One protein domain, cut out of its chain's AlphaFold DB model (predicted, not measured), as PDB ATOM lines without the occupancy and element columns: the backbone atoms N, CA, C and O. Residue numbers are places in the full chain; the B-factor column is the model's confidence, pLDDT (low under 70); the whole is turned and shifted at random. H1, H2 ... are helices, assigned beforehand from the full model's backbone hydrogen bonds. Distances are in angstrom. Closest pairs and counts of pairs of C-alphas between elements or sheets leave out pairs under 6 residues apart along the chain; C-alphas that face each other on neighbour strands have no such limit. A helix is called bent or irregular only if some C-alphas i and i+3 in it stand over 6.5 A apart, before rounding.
ATOM      1  N   SER A  44      39.063 -17.900  43.680       55.44
ATOM      2  CA  SER A  44      37.740 -18.523  43.478       55.44
ATOM      3  C   SER A  44      36.605 -17.484  43.492       55.44
ATOM      4  O   SER A  44      35.645 -17.604  42.734       55.44
ATOM      5  N   ASP A  45      36.759 -16.404  44.269       54.81
ATOM      6  CA  ASP A  45      35.834 -15.257  44.337       54.81
ATOM      7  C   ASP A  45      35.745 -14.445  43.025       54.81
ATOM      8  O   ASP A  45      34.975 -13.475  42.918       54.81
ATOM      9  N   LEU A  46      36.592 -14.788  42.049       53.28
ATOM     10  CA  LEU A  46      36.684 -14.183  40.728       53.28
ATOM     11  C   LEU A  46      36.254 -15.134  39.594       53.28
ATOM     12  O   LEU A  46      36.420 -14.800  38.417       53.28
ATOM     13  N   ASN A  47      35.669 -16.291  39.905       58.53
ATOM     14  CA  ASN A  47      35.099 -17.167  38.890       58.53
ATOM     15  C   ASN A  47      33.563 -17.054  38.877       58.53
ATOM     16  O   ASN A  47      32.915 -17.448  39.849       58.53
ATOM     17  N   PRO A  48      32.939 -16.568  37.785       52.22
ATOM     18  CA  PRO A  48      31.482 -16.494  37.675       52.22
ATOM     19  C   PRO A  48      30.771 -17.842  37.862       52.22
ATOM     20  O   PRO A  48      29.588 -17.856  38.189       52.22
ATOM     21  N   ILE A  49      31.468 -18.972  37.684       57.06
ATOM     22  CA  ILE A  49      30.880 -20.303  37.881       57.06
ATOM     23  C   ILE A  49      30.479 -20.565  39.340       57.06
ATOM     24  O   ILE A  49      29.510 -21.281  39.584       57.06
ATOM     25  N   GLU A  50      31.142 -19.917  40.305       56.94
ATOM     26  CA  GLU A  50      30.802 -20.014  41.732       56.94
ATOM     27  C   GLU A  50      29.422 -19.413  42.048       56.94
ATOM     28  O   GLU A  50      28.827 -19.724  43.081       56.94
ATOM     29  N   LEU A  51      28.874 -18.586  41.147       58.16
ATOM     30  CA  LEU A  51      27.528 -18.021  41.262       58.16
ATOM     31  C   LEU A  51      26.429 -19.025  40.871       58.16
ATOM     32  O   LEU A  51      25.258 -18.791  41.165       58.16
ATOM     33  N   VAL A  52      26.781 -20.164  40.261       59.34
ATOM     34  CA  VAL A  52      25.841 -21.218  39.833       59.34
ATOM     35  C   VAL A  52      25.667 -22.290  40.925       59.34
ATOM     36  O   VAL A  52      25.460 -23.469  40.647       59.34
ATOM     37  N   LYS A  53      25.722 -21.899  42.206       57.38
ATOM     38  CA  LYS A  53      25.437 -22.780  43.356       57.38
ATOM     39  C   LYS A  53      23.939 -23.077  43.470       57.38
ATOM     40  O   LYS A  53      23.252 -22.600  44.367       57.38
ATOM     41  N   GLN A  54      23.418 -23.885  42.551       59.91
ATOM     42  CA  GLN A  54      22.085 -24.477  42.655       59.91
ATOM     43  C   GLN A  54      22.184 -25.932  43.131       59.91
ATOM     44  O   GLN A  54      23.134 -26.648  42.815       59.91
ATOM     45  N   ARG A  55      21.194 -26.391  43.911       61.47
ATOM     46  CA  ARG A  55      21.063 -27.802  44.311       61.47
ATOM     47  C   ARG A  55      20.612 -28.630  43.113       61.47
ATOM     48  O   ARG A  55      19.425 -28.898  42.946       61.47
ATOM     49  N   ILE A  56      21.569 -29.019  42.286       68.12
ATOM     50  CA  ILE A  56      21.321 -29.779  41.070       68.12
ATOM     51  C   ILE A  56      21.542 -31.263  41.351       68.12
ATOM     52  O   ILE A  56      22.561 -31.654  41.914       68.12
ATOM     53  N   ARG A  57      20.545 -32.085  41.015       76.06
ATOM     54  CA  ARG A  57      20.504 -33.507  41.394       76.06
ATOM     55  C   ARG A  57      21.048 -34.439  40.315       76.06
ATOM     56  O   ARG A  57      21.385 -35.575  40.626       76.06
ATOM     57  N   ASN A  58      21.114 -33.985  39.064       83.00
ATOM     58  CA  ASN A  58      21.605 -34.771  37.935       83.00
ATOM     59  C   ASN A  58      22.268 -33.879  36.871       83.00
ATOM     60  O   ASN A  58      22.181 -32.652  36.897       83.00
ATOM     61  N   LEU A  59      22.967 -34.521  35.938       82.88
ATOM     62  CA  LEU A  59      23.799 -33.853  34.940       82.88
ATOM     63  C   LEU A  59      22.988 -33.087  33.878       82.88
ATOM     64  O   LEU A  59      23.487 -32.107  33.326       82.88
ATOM     65  N   ASP A  60      21.753 -33.494  33.598       83.94
ATOM     66  CA  ASP A  60      20.921 -32.814  32.602       83.94
ATOM     67  C   ASP A  60      20.308 -31.530  33.164       83.94
ATOM     68  O   ASP A  60      20.382 -30.483  32.517       83.94
ATOM     69  N   ASP A  61      19.851 -31.561  34.417       80.88
ATOM     70  CA  ASP A  61      19.438 -30.365  35.152       80.88
ATOM     71  C   ASP A  61      20.595 -29.355  35.257       80.88
ATOM     72  O   ASP A  61      20.374 -28.148  35.155       80.88
ATOM     73  N   LEU A  62      21.845 -29.832  35.380       80.12
ATOM     74  CA  LEU A  62      23.041 -28.978  35.396       80.12
ATOM     75  C   LEU A  62      23.209 -28.217  34.087       80.12
ATOM     76  O   LEU A  62      23.397 -27.001  34.095       80.12
ATOM     77  N   LYS A  63      23.115 -28.915  32.954       82.88
ATOM     78  CA  LYS A  63      23.227 -28.286  31.633       82.88
ATOM     79  C   LYS A  63      22.138 -27.239  31.431       82.88
ATOM     80  O   LYS A  63      22.430 -26.136  30.972       82.88
ATOM     81  N   VAL A  64      20.898 -27.566  31.799       84.19
ATOM     82  CA  VAL A  64      19.761 -26.645  31.678       84.19
ATOM     83  C   VAL A  64      19.964 -25.417  32.559       84.19
ATOM     84  O   VAL A  64      19.766 -24.295  32.085       84.19
ATOM     85  N   ALA A  65      20.402 -25.599  33.805       79.38
ATOM     86  CA  ALA A  65      20.666 -24.501  34.726       79.38
ATOM     87  C   ALA A  65      21.789 -23.586  34.223       79.38
ATOM     88  O   ALA A  65      21.614 -22.369  34.224       79.38
ATOM     89  N   ILE A  66      22.899 -24.144  33.721       79.94
ATOM     90  CA  ILE A  66      24.011 -23.367  33.151       79.94
ATOM     91  C   ILE A  66      23.529 -22.528  31.966       79.94
ATOM     92  O   ILE A  66      23.762 -21.323  31.933       79.94
ATOM     93  N   VAL A  67      22.825 -23.139  31.007       82.75
ATOM     94  CA  VAL A  67      22.321 -22.426  29.821       82.75
ATOM     95  C   VAL A  67      21.321 -21.342  30.220       82.75
ATOM     96  O   VAL A  67      21.345 -20.241  29.671       82.75
ATOM     97  N   SER A  68      20.447 -21.639  31.181       82.75
ATOM     98  CA  SER A  68      19.452 -20.686  31.671       82.75
ATOM     99  C   SER A  68      20.117 -19.512  32.380       82.75
ATOM    100  O   SER A  68      19.798 -18.370  32.069       82.75
ATOM    101  N   TYR A  69      21.087 -19.775  33.258       81.31
ATOM    102  CA  TYR A  69      21.864 -18.740  33.936       81.31
ATOM    103  C   TYR A  69      22.639 -17.878  32.939       81.31
ATOM    104  O   TYR A  69      22.576 -16.653  33.010       81.31
ATOM    105  N   TRP A  70      23.295 -18.493  31.951       80.25
ATOM    106  CA  TRP A  70      24.056 -17.773  30.929       80.25
ATOM    107  C   TRP A  70      23.197 -16.764  30.158       80.25
ATOM    108  O   TRP A  70      23.642 -15.653  29.890       80.25
ATOM    109  N   LYS A  71      21.932 -17.101  29.873       82.44
ATOM    110  CA  LYS A  71      20.971 -16.183  29.234       82.44
ATOM    111  C   LYS A  71      20.596 -14.975  30.098       82.44
ATOM    112  O   LYS A  71      20.079 -14.001  29.561       82.44
ATOM    113  N   THR A  72      20.827 -15.025  31.410       79.12
ATOM    114  CA  THR A  72      20.569 -13.894  32.320       79.12
ATOM    115  C   THR A  72      21.745 -12.922  32.415       79.12
ATOM    116  O   THR A  72      21.590 -11.818  32.937       79.12
ATOM    117  N   ILE A  73      22.925 -13.306  31.914       79.81
ATOM    118  CA  ILE A  73      24.116 -12.461  31.940       79.81
ATOM    119  C   ILE A  73      23.985 -11.392  30.853       79.81
ATOM    120  O   ILE A  73      24.150 -11.659  29.665       79.81
ATOM    121  N   ILE A  74      23.702 -10.162  31.278       80.81
ATOM    122  CA  ILE A  74      23.657  -8.982  30.410       80.81
ATOM    123  C   ILE A  74      25.009  -8.242  30.392       80.81
ATOM    124  O   ILE A  74      25.778  -8.354  31.357       80.81
ATOM    125  N   PRO A  75      25.315  -7.460  29.338       76.44
ATOM    126  CA  PRO A  75      26.573  -6.717  29.225       76.44
ATOM    127  C   PRO A  75      26.887  -5.828  30.437       76.44
ATOM    128  O   PRO A  75      28.045  -5.698  30.833       76.44
ATOM    129  N   GLU A  76      25.866  -5.259  31.074       77.69
ATOM    130  CA  GLU A  76      25.985  -4.436  32.278       77.69
ATOM    131  C   GLU A  76      26.538  -5.239  33.460       77.69
ATOM    132  O   GLU A  76      27.387  -4.738  34.202       77.69
ATOM    133  N   THR A  77      26.116  -6.497  33.611       75.06
ATOM    134  CA  THR A  77      26.633  -7.417  34.633       75.06
ATOM    135  C   THR A  77      28.110  -7.704  34.383       75.06
ATOM    136  O   THR A  77      28.919  -7.575  35.304       75.06
ATOM    137  N   CYS A  78      28.493  -7.987  33.134       74.56
ATOM    138  CA  CYS A  78      29.894  -8.179  32.748       74.56
ATOM    139  C   CYS A  78      30.738  -6.920  33.005       74.56
ATOM    140  O   CYS A  78      31.826  -6.999  33.572       74.56
ATOM    141  N   LYS A  79      30.227  -5.734  32.658       76.25
ATOM    142  CA  LYS A  79      30.916  -4.455  32.885       76.25
ATOM    143  C   LYS A  79      31.092  -4.156  34.373       76.25
ATOM    144  O   LYS A  79      32.166  -3.724  34.800       76.25
ATOM    145  N   LYS A  80      30.061  -4.401  35.186       74.19
ATOM    146  CA  LYS A  80      30.128  -4.263  36.649       74.19
ATOM    147  C   LYS A  80      31.161  -5.220  37.241       74.19
ATOM    148  O   LYS A  80      31.899  -4.837  38.144       74.19
ATOM    149  N   TYR A  81      31.234  -6.433  36.704       70.00
ATOM    150  CA  TYR A  81      32.209  -7.431  37.107       70.00
ATOM    151  C   TYR A  81      33.648  -6.993  36.794       70.00
ATOM    152  O   TYR A  81      34.454  -6.856  37.712       70.00
ATOM    153  N   ILE A  82      33.941  -6.663  35.530       72.94
ATOM    154  CA  ILE A  82      35.274  -6.232  35.073       72.94
ATOM    155  C   ILE A  82      35.729  -4.967  35.817       72.94
ATOM    156  O   ILE A  82      36.848  -4.906  36.318       72.94
ATOM    157  N   SER A  83      34.849  -3.975  35.982       74.00
ATOM    158  CA  SER A  83      35.168  -2.756  36.749       74.00
ATOM    159  C   SER A  83      35.349  -3.002  38.255       74.00
ATOM    160  O   SER A  83      35.956  -2.193  38.959       74.00
ATOM    161  N   GLY A  84      34.828  -4.114  38.779       70.56
ATOM    162  CA  GLY A  84      35.027  -4.553  40.157       70.56
ATOM    163  C   GLY A  84      36.388  -5.204  40.403       70.56
ATOM    164  O   GLY A  84      36.881  -5.135  41.529       70.56
ATOM    165  N   VAL A  85      37.017  -5.781  39.373       72.00
ATOM    166  CA  VAL A  85      38.309  -6.481  39.486       72.00
ATOM    167  C   VAL A  85      39.397  -5.560  40.031       72.00
ATOM    168  O   VAL A  85      40.056  -5.921  41.001       72.00
ATOM    169  N   GLY A  86      39.535  -4.343  39.493       71.38
ATOM    170  CA  GLY A  86      40.549  -3.391  39.970       71.38
ATOM    171  C   GLY A  86      40.383  -3.035  41.453       71.38
ATOM    172  O   GLY A  86      41.358  -2.981  42.196       71.38
ATOM    173  N   ARG A  87      39.136  -2.891  41.923       71.31
ATOM    174  CA  ARG A  87      38.845  -2.656  43.348       71.31
ATOM    175  C   ARG A  87      39.211  -3.854  44.218       71.31
ATOM    176  O   ARG A  87      39.754  -3.664  45.301       71.31
ATOM    177  N   LYS A  88      38.924  -5.076  43.761       70.38
ATOM    178  CA  LYS A  88      39.309  -6.301  44.476       70.38
ATOM    179  C   LYS A  88      40.833  -6.444  44.540       70.38
ATOM    180  O   LYS A  88      41.352  -6.733  45.608       70.38
ATOM    181  N   MET A  89      41.544  -6.147  43.451       69.75
ATOM    182  CA  MET A  89      43.009  -6.197  43.408       69.75
ATOM    183  C   MET A  89      43.652  -5.222  44.404       69.75
ATOM    184  O   MET A  89      44.560  -5.603  45.138       69.75
ATOM    185  N   ASN A  90      43.130  -3.994  44.498       71.75
ATOM    186  CA  ASN A  90      43.588  -3.025  45.497       71.75
ATOM    187  C   ASN A  90      43.370  -3.534  46.929       71.75
ATOM    188  O   ASN A  90      44.284  -3.449  47.742       71.75
ATOM    189  N   ARG A  91      42.209  -4.136  47.224       69.31
ATOM    190  CA  ARG A  91      41.927  -4.711  48.552       69.31
ATOM    191  C   ARG A  91      42.843  -5.887  48.892       69.31
ATOM    192  O   ARG A  91      43.306  -5.976  50.021       69.31
ATOM    193  N   VAL A  92      43.142  -6.762  47.928       67.00
ATOM    194  CA  VAL A  92      44.108  -7.862  48.118       67.00
ATOM    195  C   VAL A  92      45.496  -7.310  48.453       67.00
ATOM    196  O   VAL A  92      46.160  -7.826  49.352       67.00
ATOM    197  N   ASN A  93      45.913  -6.234  47.781       72.56
ATOM    198  CA  ASN A  93      47.177  -5.558  48.062       72.56
ATOM    199  C   ASN A  93      47.194  -4.925  49.469       72.56
ATOM    200  O   ASN A  93      48.141  -5.123  50.223       72.56
ATOM    201  N   GLU A  94      46.121  -4.230  49.857       73.81
ATOM    202  CA  GLU A  94      45.955  -3.642  51.198       73.81
ATOM    203  C   GLU A  94      45.953  -4.701  52.314       73.81
ATOM    204  O   GLU A  94      46.466  -4.460  53.405       73.81
ATOM    205  N   GLN A  95      45.412  -5.891  52.042       69.50
ATOM    206  CA  GLN A  95      45.345  -7.008  52.992       69.50
ATOM    207  C   GLN A  95      46.594  -7.907  52.976       69.50
ATOM    208  O   GLN A  95      46.620  -8.930  53.668       69.50
ATOM    209  N   GLY A  96      47.628  -7.555  52.202       72.62
ATOM    210  CA  GLY A  96      48.866  -8.330  52.098       72.62
ATOM    211  C   GLY A  96      48.657  -9.749  51.555       72.62
ATOM    212  O   GLY A  96      49.354 -10.668  51.981       72.62
TER     213      GLY A  96
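Overview. This is residues 44 to 96 of the 105 residues of an uncharacterized protein of Strongylus vulgaris (UniProt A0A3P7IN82). The model is a flat, open V of two helices, H2 and H3, joined at the corner by residues 71 to 74, with the stretch before H2 folded back across the mouth of the V and the short helix H1 lying in that stretch. No helix touches another, and residues 89 to 96, of which 89 to 94 belong to the longer arm, H3, stand free. The printed part has 53 residues, with three named helices in the order H1, H2, H3 and no named strand; the class is all helix. It is only just loose, close to extended, with a radius of gyration of the C-alphas of 14.5 A, and the C-alphas span 42 by 25 by 10 A.

Along the chain. The printed part begins at Ser 44, whose C-alpha is at (37.740, -18.523, 43.478). H1 follows at residues 48 to 51, four residues from Pro 48 to Leu 51. H2 takes residues 59 to 70, from Leu 59, with its C-alpha at (23.799, -33.853, 34.940), to Trp 70, and is 16.6 A from first to last C-alpha. H3, the longest helix, takes residues 75 to 94 and is 29.5 A from first to last C-alpha. Its C-alphas run from Pro 75 at (26.573, -6.717, 29.225) to Glu 94 at (45.955, -3.642, 51.198).

Arrangement. H1 and H2 are apart, with no C-alpha of the one within 8 A of the other, and a short link of 7 residues joins them. H2 and H3 are apart by the same measure, and a tight link of 4 residues joins them. H1 and H3 are apart as well. H3 has a kink of 25 degrees near residue 86; it is neither bent nor irregular, but only just: C-alphas 83 and 86 are 6.3 A apart. In H2 every O i to N i+4 pair is within hydrogen-bond range, and in H3 14 of 16 are. H1, with four residues, is too short for such a pair, and its one O i to N i+3 pair is within range.

Size, cuts and confidence. The two C-alphas farthest apart are those of Asp 60 and Glu 94, at 42.7 A, while the C-alphas of Ser 44 and Gly 96, the first and last printed, are 17.4 A apart. Residues 71 to 77, of which 75 to 77 belong to H3, stand free, as do residues 89 to 96, of which 89 to 94 belong to H3. Without these stretches the body has 38 residues and spans 37 by 17 by 10 A. The printed part has no cut, and no link between the helices is long. The mean pLDDT of the printed part is 71.9; 17 residues are under 70, namely residues 44 to 56, residue 89, residues 91 to 92 and residue 95.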